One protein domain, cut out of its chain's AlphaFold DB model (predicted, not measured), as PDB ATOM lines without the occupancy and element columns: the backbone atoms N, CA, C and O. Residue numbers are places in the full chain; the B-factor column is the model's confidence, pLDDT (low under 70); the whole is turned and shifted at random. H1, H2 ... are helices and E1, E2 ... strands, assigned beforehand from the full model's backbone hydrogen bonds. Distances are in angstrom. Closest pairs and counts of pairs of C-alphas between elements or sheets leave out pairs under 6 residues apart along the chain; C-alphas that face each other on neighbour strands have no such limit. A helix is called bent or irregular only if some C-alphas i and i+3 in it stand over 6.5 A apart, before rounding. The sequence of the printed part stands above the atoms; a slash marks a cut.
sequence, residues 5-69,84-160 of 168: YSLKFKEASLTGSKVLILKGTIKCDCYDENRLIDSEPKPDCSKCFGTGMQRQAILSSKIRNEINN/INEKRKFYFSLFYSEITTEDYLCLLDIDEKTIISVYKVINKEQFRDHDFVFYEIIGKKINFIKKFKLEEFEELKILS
ATOM      1  N   TYR A   5      -9.522 -13.371   0.381       75.00
ATOM      2  CA  TYR A   5      -9.533 -11.917   0.574       75.00
ATOM      3  C   TYR A   5      -9.645 -11.524   2.048       75.00
ATOM      4  O   TYR A   5      -8.918 -10.637   2.488       75.00
ATOM      5  N   SER A   6     -10.479 -12.221   2.825       80.06
ATOM      6  CA  SER A   6     -10.605 -11.987   4.270       80.06
ATOM      7  C   SER A   6      -9.281 -12.232   5.000       80.06
ATOM      8  O   SER A   6      -8.880 -11.426   5.838       80.06
ATOM      9  N   LEU A   7      -8.563 -13.301   4.639       80.31
ATOM     10  CA  LEU A   7      -7.246 -13.608   5.206       80.31
ATOM     11  C   LEU A   7      -6.226 -12.507   4.899       80.31
ATOM     12  O   LEU A   7      -5.652 -11.938   5.823       80.31
ATOM     13  N   LYS A   8      -6.090 -12.124   3.624       81.19
ATOM     14  CA  LYS A   8      -5.186 -11.036   3.218       81.19
ATOM     15  C   LYS A   8      -5.520  -9.706   3.891       81.19
ATOM     16  O   LYS A   8      -4.620  -8.955   4.255       81.19
ATOM     17  N   PHE A   9      -6.807  -9.400   4.058       83.12
ATOM     18  CA  PHE A   9      -7.246  -8.195   4.757       83.12
ATOM     19  C   PHE A   9      -6.815  -8.211   6.227       83.12
ATOM     20  O   PHE A   9      -6.301  -7.210   6.731       83.12
ATOM     21  N   LYS A  10      -7.004  -9.345   6.915       80.81
ATOM     22  CA  LYS A  10      -6.592  -9.517   8.314       80.81
ATOM     23  C   LYS A  10      -5.077  -9.398   8.464       80.81
ATOM     24  O   LYS A  10      -4.624  -8.633   9.307       80.81
ATOM     25  N   GLU A  11      -4.306 -10.069   7.611       82.44
ATOM     26  CA  GLU A  11      -2.839  -9.993   7.600       82.44
ATOM     27  C   GLU A  11      -2.345  -8.554   7.409       82.44
ATOM     28  O   GLU A  11      -1.559  -8.056   8.215       82.44
ATOM     29  N   ALA A  12      -2.872  -7.841   6.408       78.12
ATOM     30  CA  ALA A  12      -2.511  -6.444   6.163       78.12
ATOM     31  C   ALA A  12      -2.931  -5.509   7.313       78.12
ATOM     32  O   ALA A  12      -2.285  -4.490   7.563       78.12
ATOM     33  N   SER A  13      -4.010  -5.848   8.022       82.31
ATOM     34  CA  SER A  13      -4.458  -5.096   9.196       82.31
ATOM     35  C   SER A  13      -3.523  -5.287  10.389       82.31
ATOM     36  O   SER A  13      -3.260  -4.319  11.094       82.31
ATOM     37  N   LEU A  14      -2.949  -6.481  10.586       80.06
ATOM     38  CA  LEU A  14      -1.984  -6.753  11.664       80.06
ATOM     39  C   LEU A  14      -0.688  -5.943  11.519       80.06
ATOM     40  O   LEU A  14      -0.112  -5.515  12.521       80.06
ATOM     41  N   THR A  15      -0.260  -5.700  10.279       81.62
ATOM     42  CA  THR A  15       0.893  -4.845   9.950       81.62
ATOM     43  C   THR A  15       0.543  -3.356   9.882       81.62
ATOM     44  O   THR A  15       1.419  -2.527   9.649       81.62
ATOM     45  N   GLY A  16      -0.738  -3.018  10.031       85.81
ATOM     46  CA  GLY A  16      -1.244  -1.655   9.987       85.81
ATOM     47  C   GLY A  16      -1.045  -0.887  11.295       85.81
ATOM     48  O   GLY A  16      -0.238  -1.245  12.153       85.81
ATOM     49  N   SER A  17      -1.821   0.181  11.463       88.50
ATOM     50  CA  SER A  17      -1.757   1.062  12.637       88.50
ATOM     51  C   SER A  17      -3.110   1.115  13.327       88.50
ATOM     52  O   SER A  17      -4.145   0.954  12.676       88.50
ATOM     53  N   LYS A  18      -3.117   1.355  14.641       91.31
ATOM     54  CA  LYS A  18      -4.346   1.768  15.317       91.31
ATOM     55  C   LYS A  18      -4.703   3.189  14.902       91.31
ATOM     56  O   LYS A  18      -3.831   4.022  14.650       91.31
ATOM     57  N   VAL A  19      -5.999   3.444  14.837       93.06
ATOM     58  CA  VAL A  19      -6.556   4.758  14.558       93.06
ATOM     59  C   VAL A  19      -7.494   5.107  15.699       93.06
ATOM     60  O   VAL A  19      -8.316   4.296  16.121       93.06
ATOM     61  N   LEU A  20      -7.359   6.327  16.203       93.94
ATOM     62  CA  LEU A  20      -8.337   6.894  17.112       93.94
ATOM     63  C   LEU A  20      -9.422   7.573  16.275       93.94
ATOM     64  O   LEU A  20      -9.148   8.491  15.506       93.94
ATOM     65  N   ILE A  21     -10.653   7.102  16.404       95.06
ATOM     66  CA  ILE A  21     -11.825   7.670  15.748       95.06
ATOM     67  C   ILE A  21     -12.424   8.701  16.706       95.06
ATOM     68  O   ILE A  21     -12.803   8.360  17.826       95.06
ATOM     69  N   LEU A  22     -12.529   9.953  16.266       94.00
ATOM     70  CA  LEU A  22     -13.273  10.996  16.969       94.00
ATOM     71  C   LEU A  22     -14.689  11.051  16.407       94.00
ATOM     72  O   LEU A  22     -14.969  11.778  15.445       94.00
ATOM     73  N   LYS A  23     -15.576  10.266  17.010       93.94
ATOM     74  CA  LYS A  23     -16.963  10.166  16.581       93.94
ATOM     75  C   LYS A  23     -17.724  11.437  16.951       93.94
ATOM     76  O   LYS A  23     -17.723  11.828  18.118       93.94
ATOM     77  N   GLY A  24     -18.344  12.091  15.973       92.50
ATOM     78  CA  GLY A  24     -19.246  13.215  16.214       92.50
ATOM     79  C   GLY A  24     -20.538  12.720  16.857       92.50
ATOM     80  O   GLY A  24     -21.203  11.849  16.303       92.50
ATOM     81  N   THR A  25     -20.888  13.244  18.032       90.38
ATOM     82  CA  THR A  25     -22.097  12.820  18.754       90.38
ATOM     83  C   THR A  25     -23.206  13.860  18.639       90.38
ATOM     84  O   THR A  25     -24.156  13.683  17.883       90.38
ATOM     85  N   ILE A  26     -23.075  14.972  19.355       90.38
ATOM     86  CA  ILE A  26     -24.054  16.061  19.398       90.38
ATOM     87  C   ILE A  26     -23.381  17.402  19.113       90.38
ATOM     88  O   ILE A  26     -22.161  17.534  19.260       90.38
ATOM     89  N   LYS A  27     -24.166  18.414  18.719       90.50
ATOM     90  CA  LYS A  27     -23.666  19.792  18.577       90.50
ATOM     91  C   LYS A  27     -23.059  20.260  19.904       90.50
ATOM     92  O   LYS A  27     -23.593  19.982  20.978       90.50
ATOM     93  N   CYS A  28     -21.913  20.932  19.832       89.62
ATOM     94  CA  CYS A  28     -21.258  21.464  21.018       89.62
ATOM     95  C   CYS A  28     -21.968  22.728  21.497       89.62
ATOM     96  O   CYS A  28     -22.283  23.602  20.705       89.62
ATOM     97  N   ASP A  29     -22.106  22.869  22.807       89.12
ATOM     98  CA  ASP A  29     -22.594  24.075  23.484       89.12
ATOM     99  C   ASP A  29     -21.725  25.325  23.251       89.12
ATOM    100  O   ASP A  29     -22.197  26.441  23.438       89.12
ATOM    101  N   CYS A  30     -20.463  25.162  22.838       86.06
ATOM    102  CA  CYS A  30     -19.582  26.280  22.501       86.06
ATOM    103  C   CYS A  30     -19.837  26.893  21.116       86.06
ATOM    104  O   CYS A  30     -19.121  27.821  20.746       86.06
ATOM    105  N   TYR A  31     -20.783  26.337  20.357       83.12
ATOM    106  CA  TYR A  31     -21.064  26.687  18.975       83.12
ATOM    107  C   TYR A  31     -22.575  26.766  18.743       83.12
ATOM    108  O   TYR A  31     -23.295  25.791  18.959       83.12
ATOM    109  N   ASP A  32     -23.047  27.911  18.256       82.19
ATOM    110  CA  ASP A  32     -24.422  28.092  17.797       82.19
ATOM    111  C   ASP A  32     -24.418  28.830  16.458       82.19
ATOM    112  O   ASP A  32     -24.173  30.033  16.382       82.19
ATOM    113  N   GLU A  33     -24.734  28.090  15.394       77.62
ATOM    114  CA  GLU A  33     -24.793  28.595  14.019       77.62
ATOM    115  C   GLU A  33     -25.750  29.789  13.847       77.62
ATOM    116  O   GLU A  33     -25.588  30.573  12.914       77.62
ATOM    117  N   ASN A  34     -26.718  29.961  14.756       80.62
ATOM    118  CA  ASN A  34     -27.722  31.021  14.694       80.62
ATOM    119  C   ASN A  34     -27.348  32.268  15.510       80.62
ATOM    120  O   ASN A  34     -28.066  33.270  15.461       80.62
ATOM    121  N   ARG A  35     -26.248  32.243  16.276       75.44
ATOM    122  CA  ARG A  35     -25.810  33.377  17.107       75.44
ATOM    123  C   ARG A  35     -24.533  33.977  16.544       75.44
ATOM    124  O   ARG A  35     -23.501  33.327  16.503       75.44
ATOM    125  N   LEU A  36     -24.574  35.269  16.207       68.94
ATOM    126  CA  LEU A  36     -23.431  36.005  15.641       68.94
ATOM    127  C   LEU A  36     -22.135  35.863  16.466       68.94
ATOM    128  O   LEU A  36     -21.057  35.771  15.890       68.94
ATOM    129  N   ILE A  37     -22.246  35.824  17.798       67.12
ATOM    130  CA  ILE A  37     -21.102  35.803  18.727       67.12
ATOM    131  C   ILE A  37     -20.469  34.404  18.853       67.12
ATOM    132  O   ILE A  37     -19.264  34.312  19.058       67.12
ATOM    133  N   ASP A  38     -21.250  33.330  18.681       71.81
ATOM    134  CA  ASP A  38     -20.801  31.932  18.811       71.81
ATOM    135  C   ASP A  38     -20.946  31.169  17.474       71.81
ATOM    136  O   ASP A  38     -21.125  29.950  17.445       71.81
ATOM    137  N   SER A  39     -20.871  31.904  16.357       74.00
ATOM    138  CA  SER A  39     -21.062  31.403  14.986       74.00
ATOM    139  C   SER A  39     -19.896  30.559  14.463       74.00
ATOM    140  O   SER A  39     -19.977  30.000  13.370       74.00
ATOM    141  N   GLU A  40     -18.832  30.422  15.256       80.38
ATOM    142  CA  GLU A  40     -17.704  29.534  15.009       80.38
ATOM    143  C   GLU A  40     -17.378  28.731  16.276       80.38
ATOM    144  O   GLU A  40     -17.439  29.263  17.389       80.38
ATOM    145  N   PRO A  41     -17.022  27.442  16.147       83.31
ATOM    146  CA  PRO A  41     -16.655  26.635  17.297       83.31
ATOM    147  C   PRO A  41     -15.359  27.130  17.937       83.31
ATOM    148  O   PRO A  41     -14.359  27.365  17.260       83.31
ATOM    149  N   LYS A  42     -15.343  27.200  19.273       85.06
ATOM    150  CA  LYS A  42     -14.145  27.599  20.021       85.06
ATOM    151  C   LYS A  42     -12.994  26.614  19.749       85.06
ATOM    152  O   LYS A  42     -13.149  25.429  20.069       85.06
ATOM    153  N   PRO A  43     -11.831  27.078  19.245       80.50
ATOM    154  CA  PRO A  43     -10.700  26.205  18.914       80.50
ATOM    155  C   PRO A  43     -10.229  25.347  20.093       80.50
ATOM    156  O   PRO A  43      -9.909  24.172  19.928       80.50
ATOM    157  N   ASP A  44     -10.264  25.917  21.301       83.31
ATOM    158  CA  ASP A  44      -9.742  25.278  22.510       83.31
ATOM    159  C   ASP A  44     -10.773  24.492  23.328       83.31
ATOM    160  O   ASP A  44     -10.453  24.012  24.420       83.31
ATOM    161  N   CYS A  45     -12.001  24.337  22.823       85.94
ATOM    162  CA  CYS A  45     -13.044  23.594  23.521       85.94
ATOM    163  C   CYS A  45     -12.622  22.134  23.752       85.94
ATOM    164  O   CYS A  45     -12.371  21.402  22.796       85.94
ATOM    165  N   SER A  46     -12.612  21.686  25.009       83.81
ATOM    166  CA  SER A  46     -12.261  20.307  25.379       83.81
ATOM    167  C   SER A  46     -13.281  19.260  24.925       83.81
ATOM    168  O   SER A  46     -12.952  18.084  24.872       83.81
ATOM    169  N   LYS A  47     -14.513  19.666  24.585       87.81
ATOM    170  CA  LYS A  47     -15.565  18.745  24.128       87.81
ATOM    171  C   LYS A  47     -15.523  18.519  22.619       87.81
ATOM    172  O   LYS A  47     -15.714  17.395  22.159       87.81
ATOM    173  N   CYS A  48     -15.324  19.588  21.840       88.50
ATOM    174  CA  CYS A  48     -15.394  19.529  20.377       88.50
ATOM    175  C   CYS A  48     -14.065  19.737  19.659       88.50
ATOM    176  O   CYS A  48     -14.028  19.570  18.441       88.50
ATOM    177  N   PHE A  49     -13.003  20.140  20.358       86.06
ATOM    178  CA  PHE A  49     -11.667  20.354  19.791       86.06
ATOM    179  C   PHE A  49     -11.672  21.277  18.556       86.06
ATOM    180  O   PHE A  49     -11.002  21.003  17.563       86.06
ATOM    181  N   GLY A  50     -12.500  22.331  18.575       85.31
ATOM    182  CA  GLY A  50     -12.650  23.264  17.449       85.31
ATOM    183  C   GLY A  50     -13.468  22.750  16.256       85.31
ATOM    184  O   GLY A  50     -13.454  23.369  15.201       85.31
ATOM    185  N   THR A  51     -14.185  21.626  16.387       87.62
ATOM    186  CA  THR A  51     -14.957  21.029  15.274       87.62
ATOM    187  C   THR A  51     -16.471  21.276  15.321       87.62
ATOM    188  O   THR A  51     -17.170  20.866  14.400       87.62
ATOM    189  N   GLY A  52     -17.004  21.871  16.394       87.88
ATOM    190  CA  GLY A  52     -18.439  22.170  16.540       87.88
ATOM    191  C   GLY A  52     -19.338  21.001  16.962       87.88
ATOM    192  O   GLY A  52     -20.474  21.235  17.367       87.88
ATOM    193  N   MET A  53     -18.835  19.763  16.975       90.88
ATOM    194  CA  MET A  53     -19.523  18.610  17.575       90.88
ATOM    195  C   MET A  53     -18.711  18.027  18.721       90.88
ATOM    196  O   MET A  53     -17.489  17.922  18.617       90.88
ATOM    197  N   GLN A  54     -19.391  17.609  19.787       92.00
ATOM    198  CA  GLN A  54     -18.769  16.819  20.843       92.00
ATOM    199  C   GLN A  54     -18.188  15.526  20.264       92.00
ATOM    200  O   GLN A  54     -18.753  14.942  19.331       92.00
ATOM    201  N   ARG A  55     -17.037  15.107  20.796       91.00
ATOM    202  CA  ARG A  55     -16.277  13.970  20.276       91.00
ATOM    203  C   ARG A  55     -16.210  12.839  21.284       91.00
ATOM    204  O   ARG A  55     -15.695  13.013  22.380       91.00
ATOM    205  N   GLN A  56     -16.669  11.665  20.867       91.62
ATOM    206  CA  GLN A  56     -16.380  10.415  21.559       91.62
ATOM    207  C   GLN A  56     -15.154   9.758  20.927       91.62
ATOM    208  O   GLN A  56     -15.111   9.549  19.714       91.62
ATOM    209  N   ALA A  57     -14.170   9.421  21.754       91.62
ATOM    210  CA  ALA A  57     -12.963   8.736  21.327       91.62
ATOM    211  C   ALA A  57     -13.185   7.219  21.269       91.62
ATOM    212  O   ALA A  57     -13.564   6.592  22.260       91.62
ATOM    213  N   ILE A  58     -12.923   6.626  20.105       92.56
ATOM    214  CA  ILE A  58     -12.978   5.180  19.889       92.56
ATOM    215  C   ILE A  58     -11.631   4.718  19.338       92.56
ATOM    216  O   ILE A  58     -11.244   5.085  18.230       92.56
ATOM    217  N   LEU A  59     -10.906   3.906  20.099       92.12
ATOM    218  CA  LEU A  59      -9.669   3.283  19.654       92.12
ATOM    219  C   LEU A  59      -9.986   2.035  18.828       92.12
ATOM    220  O   LEU A  59     -10.627   1.101  19.318       92.12
ATOM    221  N   SER A  60      -9.515   2.013  17.583       91.88
ATOM    222  CA  SER A  60      -9.673   0.857  16.708       91.88
ATOM    223  C   SER A  60      -8.666  -0.253  17.025       91.88
ATOM    224  O   SER A  60      -7.564  -0.020  17.533       91.88
ATOM    225  N   SER A  61      -8.984  -1.471  16.591       89.69
ATOM    226  CA  SER A  61      -7.977  -2.488  16.276       89.69
ATOM    227  C   SER A  61      -6.987  -1.967  15.224       89.69
ATOM    228  O   SER A  61      -7.270  -0.989  14.526       89.69
ATOM    229  N   LYS A  62      -5.838  -2.633  15.047       90.50
ATOM    230  CA  LYS A  62      -4.938  -2.290  13.935       90.50
ATOM    231  C   LYS A  62      -5.670  -2.442  12.600       90.50
ATOM    232  O   LYS A  62      -6.389  -3.421  12.397       90.50
ATOM    233  N   ILE A  63      -5.497  -1.458  11.721       91.00
ATOM    234  CA  ILE A  63      -6.107  -1.427  10.395       91.00
ATOM    235  C   ILE A  63      -5.084  -1.082   9.319       91.00
ATOM    236  O   ILE A  63      -4.165  -0.276   9.519       91.00
ATOM    237  N   ARG A  64      -5.289  -1.654   8.130       90.75
ATOM    238  CA  ARG A  64      -4.566  -1.239   6.929       90.75
ATOM    239  C   ARG A  64      -4.929   0.211   6.616       90.75
ATOM    240  O   ARG A  64      -6.099   0.596   6.639       90.75
ATOM    241  N   ASN A  65      -3.924   1.014   6.300       89.81
ATOM    242  CA  ASN A  65      -4.113   2.390   5.875       89.81
ATOM    243  C   ASN A  65      -2.982   2.809   4.931       89.81
ATOM    244  O   ASN A  65      -1.843   2.382   5.097       89.81
ATOM    245  N   GLU A  66      -3.305   3.608   3.917       88.62
ATOM    246  CA  GLU A  66      -2.412   3.882   2.786       88.62
ATOM    247  C   GLU A  66      -2.569   5.321   2.310       88.62
ATOM    248  O   GLU A  66      -3.688   5.830   2.203       88.62
ATOM    249  N   ILE A  67      -1.456   5.986   1.994       83.38
ATOM    250  CA  ILE A  67      -1.505   7.319   1.390       83.38
ATOM    251  C   ILE A  67      -2.152   7.192   0.010       83.38
ATOM    252  O   ILE A  67      -1.699   6.424  -0.836       83.38
ATOM    253  N   ASN A  68      -3.201   7.973  -0.230       68.62
ATOM    254  CA  ASN A  68      -3.934   8.011  -1.490       68.62
ATOM    255  C   ASN A  68      -3.228   8.938  -2.495       68.62
ATOM    256  O   ASN A  68      -3.836   9.859  -3.038       68.62
ATOM    257  N   ASN A  69      -1.926   8.727  -2.697       58.00
ATOM    258  CA  ASN A  69      -1.144   9.440  -3.698       58.00
ATOM    259  C   ASN A  69      -0.917   8.502  -4.878       58.00
ATOM    260  O   ASN A  69      -0.003   7.682  -4.869       58.00
ATOM    261  N   ILE A  84      -0.213  19.364   3.333       56.09
ATOM    262  CA  ILE A  84      -1.489  19.934   3.821       56.09
ATOM    263  C   ILE A  84      -2.717  19.326   3.104       56.09
ATOM    264  O   ILE A  84      -3.826  19.367   3.624       56.09
ATOM    265  N   ASN A  85      -2.529  18.713   1.929       64.06
ATOM    266  CA  ASN A  85      -3.599  18.121   1.115       64.06
ATOM    267  C   ASN A  85      -3.523  16.588   1.005       64.06
ATOM    268  O   ASN A  85      -4.070  16.014   0.063       64.06
ATOM    269  N   GLU A  86      -2.864  15.912   1.949       83.19
ATOM    270  CA  GLU A  86      -2.787  14.450   1.938       83.19
ATOM    271  C   GLU A  86      -4.185  13.826   2.087       83.19
ATOM    272  O   GLU A  86      -4.923  14.111   3.037       83.19
ATOM    273  N   LYS A  87      -4.542  12.941   1.153       89.75
ATOM    274  CA  LYS A  87      -5.647  11.998   1.327       89.75
ATOM    275  C   LYS A  87      -5.073  10.656   1.760       89.75
ATOM    276  O   LYS A  87      -4.063  10.213   1.221       89.75
ATOM    277  N   ARG A  88      -5.739   9.980   2.688       91.31
ATOM    278  CA  ARG A  88      -5.376   8.636   3.147       91.31
ATOM    279  C   ARG A  88      -6.597   7.730   3.069       91.31
ATOM    280  O   ARG A  88      -7.703   8.159   3.394       91.31
ATOM    281  N   LYS A  89      -6.393   6.502   2.602       93.62
ATOM    282  CA  LYS A  89      -7.385   5.428   2.632       93.62
ATOM    283  C   LYS A  89      -7.211   4.632   3.917       93.62
ATOM    284  O   LYS A  89      -6.087   4.287   4.280       93.62
ATOM    285  N   PHE A  90      -8.314   4.331   4.580       94.31
ATOM    286  CA  PHE A  90      -8.381   3.511   5.779       94.31
ATOM    287  C   PHE A  90      -9.339   2.359   5.519       94.31
ATOM    288  O   PHE A  90     -10.454   2.583   5.052       94.31
ATOM    289  N   TYR A  91      -8.912   1.137   5.815       93.19
ATOM    290  CA  TYR A  91      -9.709  -0.052   5.544       93.19
ATOM    291  C   TYR A  91     -10.198  -0.645   6.863       93.19
ATOM    292  O   TYR A  91      -9.422  -1.226   7.619       93.19
ATOM    293  N   PHE A  92     -11.488  -0.486   7.143       92.75
ATOM    294  CA  PHE A  92     -12.108  -0.925   8.390       92.75
ATOM    295  C   PHE A  92     -12.965  -2.174   8.191       92.75
ATOM    296  O   PHE A  92     -13.584  -2.356   7.145       92.75
ATOM    297  N   SER A  93     -13.039  -3.026   9.212       89.31
ATOM    298  CA  SER A  93     -13.989  -4.142   9.246       89.31
ATOM    299  C   SER A  93     -15.436  -3.648   9.398       89.31
ATOM    300  O   SER A  93     -15.687  -2.489   9.741       89.31
ATOM    301  N   LEU A  94     -16.403  -4.546   9.179       88.62
ATOM    302  CA  LEU A  94     -17.837  -4.262   9.319       88.62
ATOM    303  C   LEU A  94     -18.225  -3.648  10.682       88.62
ATOM    304  O   LEU A  94     -19.166  -2.859  10.743       88.62
ATOM    305  N   PHE A  95     -17.485  -3.951  11.754       86.00
ATOM    306  CA  PHE A  95     -17.732  -3.435  13.108       86.00
ATOM    307  C   PHE A  95     -17.675  -1.904  13.210       86.00
ATOM    308  O   PHE A  95     -18.290  -1.321  14.093       86.00
ATOM    309  N   TYR A  96     -17.003  -1.237  12.271       89.56
ATOM    310  CA  TYR A  96     -16.911   0.224  12.215       89.56
ATOM    311  C   TYR A  96     -17.914   0.833  11.223       89.56
ATOM    312  O   TYR A  96     -17.698   1.912  10.665       89.56
ATOM    313  N   SER A  97     -19.031   0.137  10.988       88.75
ATOM    314  CA  SER A  97     -20.107   0.573  10.089       88.75
ATOM    315  C   SER A  97     -20.736   1.907  10.472       88.75
ATOM    316  O   SER A  97     -21.377   2.525   9.630       88.75
ATOM    317  N   GLU A  98     -20.521   2.400  11.684       91.19
ATOM    318  CA  GLU A  98     -21.074   3.674  12.117       91.19
ATOM    319  C   GLU A  98     -20.171   4.888  11.853       91.19
ATOM    320  O   GLU A  98     -20.534   5.988  12.262       91.19
ATOM    321  N   ILE A  99     -18.994   4.717  11.235       94.12
ATOM    322  CA  ILE A  99     -18.168   5.868  10.837       94.12
ATOM    323  C   ILE A  99     -18.894   6.645   9.730       94.12
ATOM    324  O   ILE A  99     -19.409   6.044   8.779       94.12
ATOM    325  N   THR A 100     -18.914   7.970   9.835       94.75
ATOM    326  CA  THR A 100     -19.573   8.912   8.921       94.75
ATOM    327  C   THR A 100     -18.635  10.052   8.512       94.75
ATOM    328  O   THR A 100     -17.508  10.154   8.992       94.75
ATOM    329  N   THR A 101     -19.093  10.936   7.621       94.31
ATOM    330  CA  THR A 101     -18.355  12.139   7.185       94.31
ATOM    331  C   THR A 101     -18.233  13.226   8.254       94.31
ATOM    332  O   THR A 101     -17.458  14.168   8.084       94.31
ATOM    333  N   GLU A 102     -18.976  13.103   9.354       93.38
ATOM    334  CA  GLU A 102     -18.837  13.986  10.512       93.38
ATOM    335  C   GLU A 102     -17.666  13.585  11.411       93.38
ATOM    336  O   GLU A 102     -17.266  14.361  12.280       93.38
ATOM    337  N   ASP A 103     -17.086  12.403  11.201       95.25
ATOM    338  CA  ASP A 103     -16.037  11.855  12.050       95.25
ATOM    339  C   ASP A 103     -14.632  12.252  11.583       95.25
ATOM    340  O   ASP A 103     -14.379  12.614  10.426       95.25
ATOM    341  N   TYR A 104     -13.688  12.142  12.515       95.06
ATOM    342  CA  TYR A 104     -12.267  12.335  12.248       95.06
ATOM    343  C   TYR A 104     -11.488  11.081  12.618       95.06
ATOM    344  O   TYR A 104     -11.816  10.382  13.574       95.06
ATOM    345  N   LEU A 105     -10.434  10.812  11.859       95.19
ATOM    346  CA  LEU A 105      -9.529   9.691  12.056       95.19
ATOM    347  C   LEU A 105      -8.152  10.233  12.424       95.19
ATOM    348  O   LEU A 105      -7.537  10.958  11.642       95.19
ATOM    349  N   CYS A 106      -7.660   9.885  13.604       93.50
ATOM    350  CA  CYS A 106      -6.340  10.263  14.085       93.50
ATOM    351  C   CYS A 106      -5.395   9.069  13.942       93.50
ATOM    352  O   CYS A 106      -5.591   8.025  14.569       93.50
ATOM    353  N   LEU A 107      -4.372   9.218  13.103       91.38
ATOM    354  CA  LEU A 107      -3.331   8.214  12.939       91.38
ATOM    355  C   LEU A 107      -2.388   8.273  14.142       91.38
ATOM    356  O   LEU A 107      -1.837   9.335  14.445       91.38
ATOM    357  N   LEU A 108      -2.205   7.132  14.799       90.12
ATOM    358  CA  LEU A 108      -1.337   7.001  15.964       90.12
ATOM    359  C   LEU A 108       0.063   6.536  15.555       90.12
ATOM    360  O   LEU A 108       0.233   5.850  14.542       90.12
ATOM    361  N   ASP A 109       1.058   6.923  16.344       86.12
ATOM    362  CA  ASP A 109       2.426   6.438  16.204       86.12
ATOM    363  C   ASP A 109       2.584   5.002  16.728       86.12
ATOM    364  O   ASP A 109       1.631   4.369  17.184       86.12
ATOM    365  N   ILE A 110       3.800   4.465  16.628       84.56
ATOM    366  CA  ILE A 110       4.152   3.100  17.045       84.56
ATOM    367  C   ILE A 110       3.877   2.871  18.539       84.56
ATOM    368  O   ILE A 110       3.581   1.748  18.941       84.56
ATOM    369  N   ASP A 111       3.935   3.928  19.353       86.44
ATOM    370  CA  ASP A 111       3.578   3.885  20.773       86.44
ATOM    371  C   ASP A 111       2.063   3.744  21.029       86.44
ATOM    372  O   ASP A 111       1.653   3.605  22.180       86.44
ATOM    373  N   GLU A 112       1.242   3.782  19.969       84.88
ATOM    374  CA  GLU A 112      -0.224   3.753  19.979       84.88
ATOM    375  C   GLU A 112      -0.859   4.845  20.861       84.88
ATOM    376  O   GLU A 112      -2.015   4.724  21.271       84.88
ATOM    377  N   LYS A 113      -0.113   5.919  21.153       82.88
ATOM    378  CA  LYS A 113      -0.532   7.011  22.041       82.88
ATOM    379  C   LYS A 113      -0.385   8.383  21.415       82.88
ATOM    380  O   LYS A 113      -1.232   9.253  21.606       82.88
ATOM    381  N   THR A 114       0.687   8.573  20.662       84.81
ATOM    382  CA  THR A 114       1.010   9.851  20.052       84.81
ATOM    383  C   THR A 114       0.233  10.013  18.752       84.81
ATOM    384  O   THR A 114       0.331   9.191  17.845       84.81
ATOM    385  N   ILE A 115      -0.543  11.092  18.640       88.25
ATOM    386  CA  ILE A 115      -1.266  11.426  17.408       88.25
ATOM    387  C   ILE A 115      -0.297  12.079  16.428       88.25
ATOM    388  O   ILE A 115       0.230  13.160  16.690       88.25
ATOM    389  N   ILE A 116      -0.098  11.439  15.278       86.81
ATOM    390  CA  ILE A 116       0.761  11.954  14.207       86.81
ATOM    391  C   ILE A 116      -0.015  12.927  13.322       86.81
ATOM    392  O   ILE A 116       0.467  14.003  12.971       86.81
ATOM    393  N   SER A 117      -1.213  12.528  12.904       88.88
ATOM    394  CA  SER A 117      -2.008  13.280  11.938       88.88
ATOM    395  C   SER A 117      -3.494  13.032  12.132       88.88
ATOM    396  O   SER A 117      -3.911  11.971  12.592       88.88
ATOM    397  N   VAL A 118      -4.302  14.027  11.763       91.44
ATOM    398  CA  VAL A 118      -5.761  13.967  11.860       91.44
ATOM    399  C   VAL A 118      -6.368  14.147  10.478       91.44
ATOM    400  O   VAL A 118      -5.958  15.028   9.722       91.44
ATOM    401  N   TYR A 119      -7.347  13.315  10.146       93.50
ATOM    402  CA  TYR A 119      -8.020  13.307   8.855       93.50
ATOM    403  C   TYR A 119      -9.524  13.466   9.054       93.50
ATOM    404  O   TYR A 119     -10.129  12.696   9.793       93.50
ATOM    405  N   LYS A 120     -10.146  14.427   8.364       93.88
ATOM    406  CA  LYS A 120     -11.609  14.504   8.265       93.88
ATOM    407  C   LYS A 120     -12.096  13.446   7.281       93.88
ATOM    408  O   LYS A 120     -11.559  13.374   6.171       93.88
ATOM    409  N   VAL A 121     -13.098  12.655   7.653       95.75
ATOM    410  CA  VAL A 121     -13.713  11.692   6.732       95.75
ATOM    411  C   VAL A 121     -14.448  12.448   5.626       95.75
ATOM    412  O   VAL A 121     -15.292  13.299   5.891       95.75
ATOM    413  N   ILE A 122     -14.110  12.155   4.371       95.06
ATOM    414  CA  ILE A 122     -14.735  12.785   3.196       95.06
ATOM    415  C   ILE A 122     -15.492  11.789   2.319       95.06
ATOM    416  O   ILE A 122     -16.325  12.202   1.522       95.06
ATOM    417  N   ASN A 123     -15.190  10.496   2.440       94.94
ATOM    418  CA  ASN A 123     -15.905   9.441   1.737       94.94
ATOM    419  C   ASN A 123     -15.844   8.134   2.526       94.94
ATOM    420  O   ASN A 123     -14.850   7.865   3.206       94.94
ATOM    421  N   LYS A 124     -16.876   7.311   2.372       95.31
ATOM    422  CA  LYS A 124     -16.938   5.947   2.883       95.31
ATOM    423  C   LYS A 124     -17.648   5.072   1.865       95.31
ATOM    424  O   LYS A 124     -18.773   5.367   1.476       95.31
ATOM    425  N   GLU A 125     -17.009   3.976   1.499       95.00
ATOM    426  CA  GLU A 125     -17.526   3.012   0.540       95.00
ATOM    427  C   GLU A 125     -17.506   1.613   1.152       95.00
ATOM    428  O   GLU A 125     -16.561   1.238   1.849       95.00
ATOM    429  N   GLN A 126     -18.578   0.852   0.937       94.00
ATOM    430  CA  GLN A 126     -18.705  -0.518   1.417       94.00
ATOM    431  C   GLN A 126     -18.304  -1.486   0.311       94.00
ATOM    432  O   GLN A 126     -18.832  -1.429  -0.795       94.00
ATOM    433  N   PHE A 127     -17.437  -2.434   0.645       90.62
ATOM    434  CA  PHE A 127     -17.057  -3.527  -0.235       90.62
ATOM    435  C   PHE A 127     -17.526  -4.844   0.362       90.62
ATOM    436  O   PHE A 127     -17.400  -5.082   1.567       90.62
ATOM    437  N   ARG A 128     -18.062  -5.710  -0.497       87.38
ATOM    438  CA  ARG A 128     -18.531  -7.040  -0.127       87.38
ATOM    439  C   ARG A 128     -17.957  -8.073  -1.081       87.38
ATOM    440  O   ARG A 128     -18.109  -7.947  -2.291       87.38
ATOM    441  N   ASP A 129     -17.353  -9.107  -0.512       79.19
ATOM    442  CA  ASP A 129     -16.941 -10.309  -1.223       79.19
ATOM    443  C   ASP A 129     -17.457 -11.541  -0.467       79.19
ATOM    444  O   ASP A 129     -16.952 -11.899   0.601       79.19
ATOM    445  N   HIS A 130     -18.499 -12.171  -1.015       84.56
ATOM    446  CA  HIS A 130     -19.279 -13.215  -0.343       84.56
ATOM    447  C   HIS A 130     -19.804 -12.723   1.026       84.56
ATOM    448  O   HIS A 130     -20.557 -11.743   1.086       84.56
ATOM    449  N   ASP A 131     -19.396 -13.370   2.119       82.81
ATOM    450  CA  ASP A 131     -19.769 -13.008   3.495       82.81
ATOM    451  C   ASP A 131     -18.797 -12.010   4.139       82.81
ATOM    452  O   ASP A 131     -19.010 -11.552   5.261       82.81
ATOM    453  N   PHE A 132     -17.717 -11.648   3.444       84.44
ATOM    454  CA  PHE A 132     -16.735 -10.705   3.955       84.44
ATOM    455  C   PHE A 132     -17.088  -9.274   3.541       84.44
ATOM    456  O   PHE A 132     -17.160  -8.959   2.354       84.44
ATOM    457  N   VAL A 133     -17.284  -8.399   4.531       88.69
ATOM    458  CA  VAL A 133     -17.624  -6.984   4.334       88.69
ATOM    459  C   VAL A 133     -16.594  -6.095   5.023       88.69
ATOM    460  O   VAL A 133     -16.262  -6.300   6.193       88.69
ATOM    461  N   PHE A 134     -16.119  -5.079   4.307       91.56
ATOM    462  CA  PHE A 134     -15.232  -4.048   4.839       91.56
ATOM    463  C   PHE A 134     -15.593  -2.673   4.267       91.56
ATOM    464  O   PHE A 134     -16.316  -2.566   3.277       91.56
ATOM    465  N   TYR A 135     -15.089  -1.619   4.898       93.38
ATOM    466  CA  TYR A 135     -15.260  -0.240   4.456       93.38
ATOM    467  C   TYR A 135     -13.922   0.351   4.025       93.38
ATOM    468  O   TYR A 135     -12.948   0.275   4.774       93.38
ATOM    469  N   GLU A 136     -13.883   0.976   2.850       94.25
ATOM    470  CA  GLU A 136     -12.827   1.924   2.493       94.25
ATOM    471  C   GLU A 136     -13.284   3.321   2.911       94.25
ATOM    472  O   GLU A 136     -14.327   3.810   2.477       94.25
ATOM    473  N   ILE A 137     -12.504   3.972   3.764       95.31
ATOM    474  CA  ILE A 137     -12.764   5.328   4.235       95.31
ATOM    475  C   ILE A 137     -11.658   6.231   3.720       95.31
ATOM    476  O   ILE A 137     -10.477   5.979   3.954       95.31
ATOM    477  N   ILE A 138     -12.032   7.305   3.034       94.62
ATOM    478  CA  ILE A 138     -11.087   8.315   2.566       94.62
ATOM    479  C   ILE A 138     -11.115   9.475   3.552       94.62
ATOM    480  O   ILE A 138     -12.139  10.141   3.721       94.62
ATOM    481  N   GLY A 139      -9.972   9.731   4.180       94.38
ATOM    482  CA  GLY A 139      -9.749  10.889   5.034       94.38
ATOM    483  C   GLY A 139      -8.903  11.950   4.330       94.38
ATOM    484  O   GLY A 139      -7.941  11.616   3.637       94.38
ATOM    485  N   LYS A 140      -9.231  13.232   4.520       91.94
ATOM    486  CA  LYS A 140      -8.396  14.374   4.110       91.94
ATOM    487  C   LYS A 140      -7.703  14.962   5.337       91.94
ATOM    488  O   LYS A 140      -8.388  15.298   6.302       91.94
ATOM    489  N   LYS A 141      -6.374  15.090   5.301       90.75
ATOM    490  CA  LYS A 141      -5.581  15.632   6.414       90.75
ATOM    491  C   LYS A 141      -6.040  17.052   6.761       90.75
ATOM    492  O   LYS A 141      -6.310  17.856   5.868       90.75
ATOM    493  N   ILE A 142      -6.134  17.345   8.054       86.31
ATOM    494  CA  ILE A 142      -6.445  18.669   8.594       86.31
ATOM    495  C   ILE A 142      -5.407  19.072   9.645       86.31
ATOM    496  O   ILE A 142      -4.847  18.219  10.329       86.31
ATOM    497  N   ASN A 143      -5.175  20.379   9.787       76.19
ATOM    498  CA  ASN A 143      -4.156  20.928  10.693       76.19
ATOM    499  C   ASN A 143      -4.727  21.838  11.796       76.19
ATOM    500  O   ASN A 143      -3.962  22.359  12.596       76.19
ATOM    501  N   PHE A 144      -6.042  22.076  11.821       69.56
ATOM    502  CA  PHE A 144      -6.654  23.084  12.699       69.56
ATOM    503  C   PHE A 144      -7.238  22.520  14.000       69.56
ATOM    504  O   PHE A 144      -7.744  23.277  14.820       69.56
ATOM    505  N   ILE A 145      -7.195  21.202  14.198       72.69
ATOM    506  CA  ILE A 145      -7.622  20.604  15.463       72.69
ATOM    507  C   ILE A 145      -6.560  20.887  16.532       72.69
ATOM    508  O   ILE A 145      -5.361  20.712  16.290       72.69
ATOM    509  N   LYS A 146      -7.006  21.311  17.721       74.31
ATOM    510  CA  LYS A 146      -6.144  21.457  18.899       74.31
ATOM    511  C   LYS A 146      -5.389  20.150  19.150       74.31
ATOM    512  O   LYS A 146      -5.961  19.072  19.040       74.31
ATOM    513  N   LYS A 147      -4.108  20.234  19.518       74.81
ATOM    514  CA  LYS A 147      -3.360  19.053  19.972       74.81
ATOM    515  C   LYS A 147      -3.967  18.552  21.281       74.81
ATOM    516  O   LYS A 147      -4.060  19.324  22.229       74.81
ATOM    517  N   PHE A 148      -4.331  17.281  21.317       78.19
ATOM    518  CA  PHE A 148      -4.830  16.604  22.507       78.19
ATOM    519  C   PHE A 148      -4.109  15.267  22.675       78.19
ATOM    520  O   PHE A 148      -3.558  14.715  21.717       78.19
ATOM    521  N   LYS A 149      -4.105  14.754  23.898       79.31
ATOM    522  CA  LYS A 149      -3.624  13.419  24.242       79.31
ATOM    523  C   LYS A 149      -4.793  12.481  24.521       79.31
ATOM    524  O   LYS A 149      -5.897  12.926  24.824       79.31
ATOM    525  N   LEU A 150      -4.553  11.175  24.438       78.12
ATOM    526  CA  LEU A 150      -5.584  10.171  24.723       78.12
ATOM    527  C   LEU A 150      -6.132  10.280  26.152       78.12
ATOM    528  O   LEU A 150      -7.296   9.973  26.377       78.12
ATOM    529  N   GLU A 151      -5.318  10.739  27.105       79.19
ATOM    530  CA  GLU A 151      -5.724  10.895  28.504       79.19
ATOM    531  C   GLU A 151      -6.674  12.085  28.733       79.19
ATOM    532  O   GLU A 151      -7.221  12.225  29.822       79.19
ATOM    533  N   GLU A 152      -6.876  12.950  27.731       77.25
ATOM    534  CA  GLU A 152      -7.804  14.089  27.815       77.25
ATOM    535  C   GLU A 152      -9.267  13.688  27.561       77.25
ATOM    536  O   GLU A 152     -10.167  14.498  27.783       77.25
ATOM    537  N   PHE A 153      -9.525  12.459  27.100       80.06
ATOM    538  CA  PHE A 153     -10.883  11.963  26.885       80.06
ATOM    539  C   PHE A 153     -11.464  11.376  28.173       80.06
ATOM    540  O   PHE A 153     -10.862  10.497  28.784       80.06
ATOM    541  N   GLU A 154     -12.670  11.821  28.542       74.62
ATOM    542  CA  GLU A 154     -13.407  11.300  29.707       74.62
ATOM    543  C   GLU A 154     -13.660   9.788  29.605       74.62
ATOM    544  O   GLU A 154     -13.597   9.072  30.600       74.62
ATOM    545  N   GLU A 155     -13.911   9.296  28.389       82.81
ATOM    546  CA  GLU A 155     -14.106   7.880  28.101       82.81
ATOM    547  C   GLU A 155     -13.431   7.520  26.770       82.81
ATOM    548  O   GLU A 155     -13.721   8.113  25.725       82.81
ATOM    549  N   LEU A 156     -12.547   6.519  26.802       83.75
ATOM    550  CA  LEU A 156     -11.950   5.913  25.613       83.75
ATOM    551  C   LEU A 156     -12.599   4.551  25.363       83.75
ATOM    552  O   LEU A 156     -12.319   3.581  26.068       83.75
ATOM    553  N   LYS A 157     -13.440   4.461  24.330       84.75
ATOM    554  CA  LYS A 157     -14.029   3.181  23.921       84.75
ATOM    555  C   LYS A 157     -13.022   2.380  23.114       84.75
ATOM    556  O   LYS A 157     -12.382   2.914  22.216       84.75
ATOM    557  N   ILE A 158     -12.909   1.088  23.393       80.31
ATOM    558  CA  ILE A 158     -12.049   0.180  22.632       80.31
ATOM    559  C   ILE A 158     -12.956  -0.776  21.868       80.31
ATOM    560  O   ILE A 158     -13.722  -1.516  22.477       80.31
ATOM    561  N   LEU A 159     -12.863  -0.763  20.539       72.50
ATOM    562  CA  LEU A 159     -13.505  -1.768  19.695       72.50
ATOM    563  C   LEU A 159     -12.430  -2.763  19.250       72.50
ATOM    564  O   LEU A 159     -11.545  -2.422  18.461       72.50
ATOM    565  N   SER A 160     -12.472  -3.990  19.771       62.88
ATOM    566  CA  SER A 160     -11.611  -5.081  19.305       62.88
ATOM    567  C   SER A 160     -12.387  -6.025  18.386       62.88
ATOM    568  O   SER A 160     -13.580  -6.256  18.557       62.88
TER     569      SER A 160
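AT A GLANCE: This is residues 5 to 69 and 84 to 160 of the 168 residues of an uncharacterized protein of Fusobacterium periodonticum ATCC 33693 (UniProt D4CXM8). One strongly twisted sheet of eight strands is folded back on itself at the bent strand E6, and its two leaves, E3 E4 E7 and E5 E1 E2 E8, are partly face to face. The single helix H1 lies over E4 at one end of the long axis, and the long link of residues 28 to 52 reaches to the other end. The printed part has 142 residues, with one named helix and eight named strands in the order H1 E1 E2 E3 E4 E5 E6 E7 E8; the class is mostly strand. The sheet is mixed, in the order E3 E4 E7 E6 E5 E1 E2 E8. The whole is compact, with a radius of gyration of the C-alphas of 15.7 A, but elongated in outline, spanning 52 by 30 by 30 A.

HOW THE PARTS SIT: E6, residues 115 to 129, is the hinge of the folded sheet and bends by 81 degrees at residue 122. It forms a hairpin with E7, residues 132 to 142, where N 127 and O 134 are 2.9 A apart, within hydrogen-bond range. It forms another with E5, residues 104 to 108, where N 119 and O 105 are 2.8 A apart. E5, E6 and E7 are a meander, each strand the antiparallel neighbour of the one before. With E4, residues 87 to 93, they form a Greek key, in which the first strand is the antiparallel neighbour of the fourth; N 90 of E4 and O 137 of E7 are 2.8 A apart. E3, residues 65 to 67, is an edge strand, antiparallel to E4, with N 66 and O 89 2.9 A apart. In the other leaf E1, residues 19 to 27, is antiparallel to E5, with N 106 and O 20 2.8 A apart. E1 forms a hairpin with E2, residues 53 to 60, with N 23 and O 56 2.8 A apart. The other edge strand, E8, residues 156 to 159, is parallel to E2, with N 59 and O 157 2.8 A apart. The two leaves face each other with 15 pairs of C-alphas within 11 A. H1, residues 5 to 14, is on the sheet at a height of 8.4 A, over E4 and slantwise to it at 54 degrees on the local plane. In H1 every O i to N i+4 pair is within hydrogen-bond range.

IN THESE COORDINATES: H1 begins at C-alpha 5, (-9.533, -11.917, 0.574), and is 14.4 A long. E6 measures 32.6 A, E7 31.5 A, E1 23.1 A and E2 20.3 A. E8 ends at C-alpha 159, (-13.505, -1.768, 19.695).

THE WHOLE: The C-alphas farthest apart, of Leu 7 and Leu 36, are 53.2 A apart. Residues 70 to 83 are not printed, and C-alphas 69 and 84 are 12.9 A apart across the cut. The links E1 to E2 and E7 to E8 are long. The mean pLDDT of the printed part is 85.8; residues 36 to 37, 68 to 69, 84 to 85, 144 and 160 are under 70.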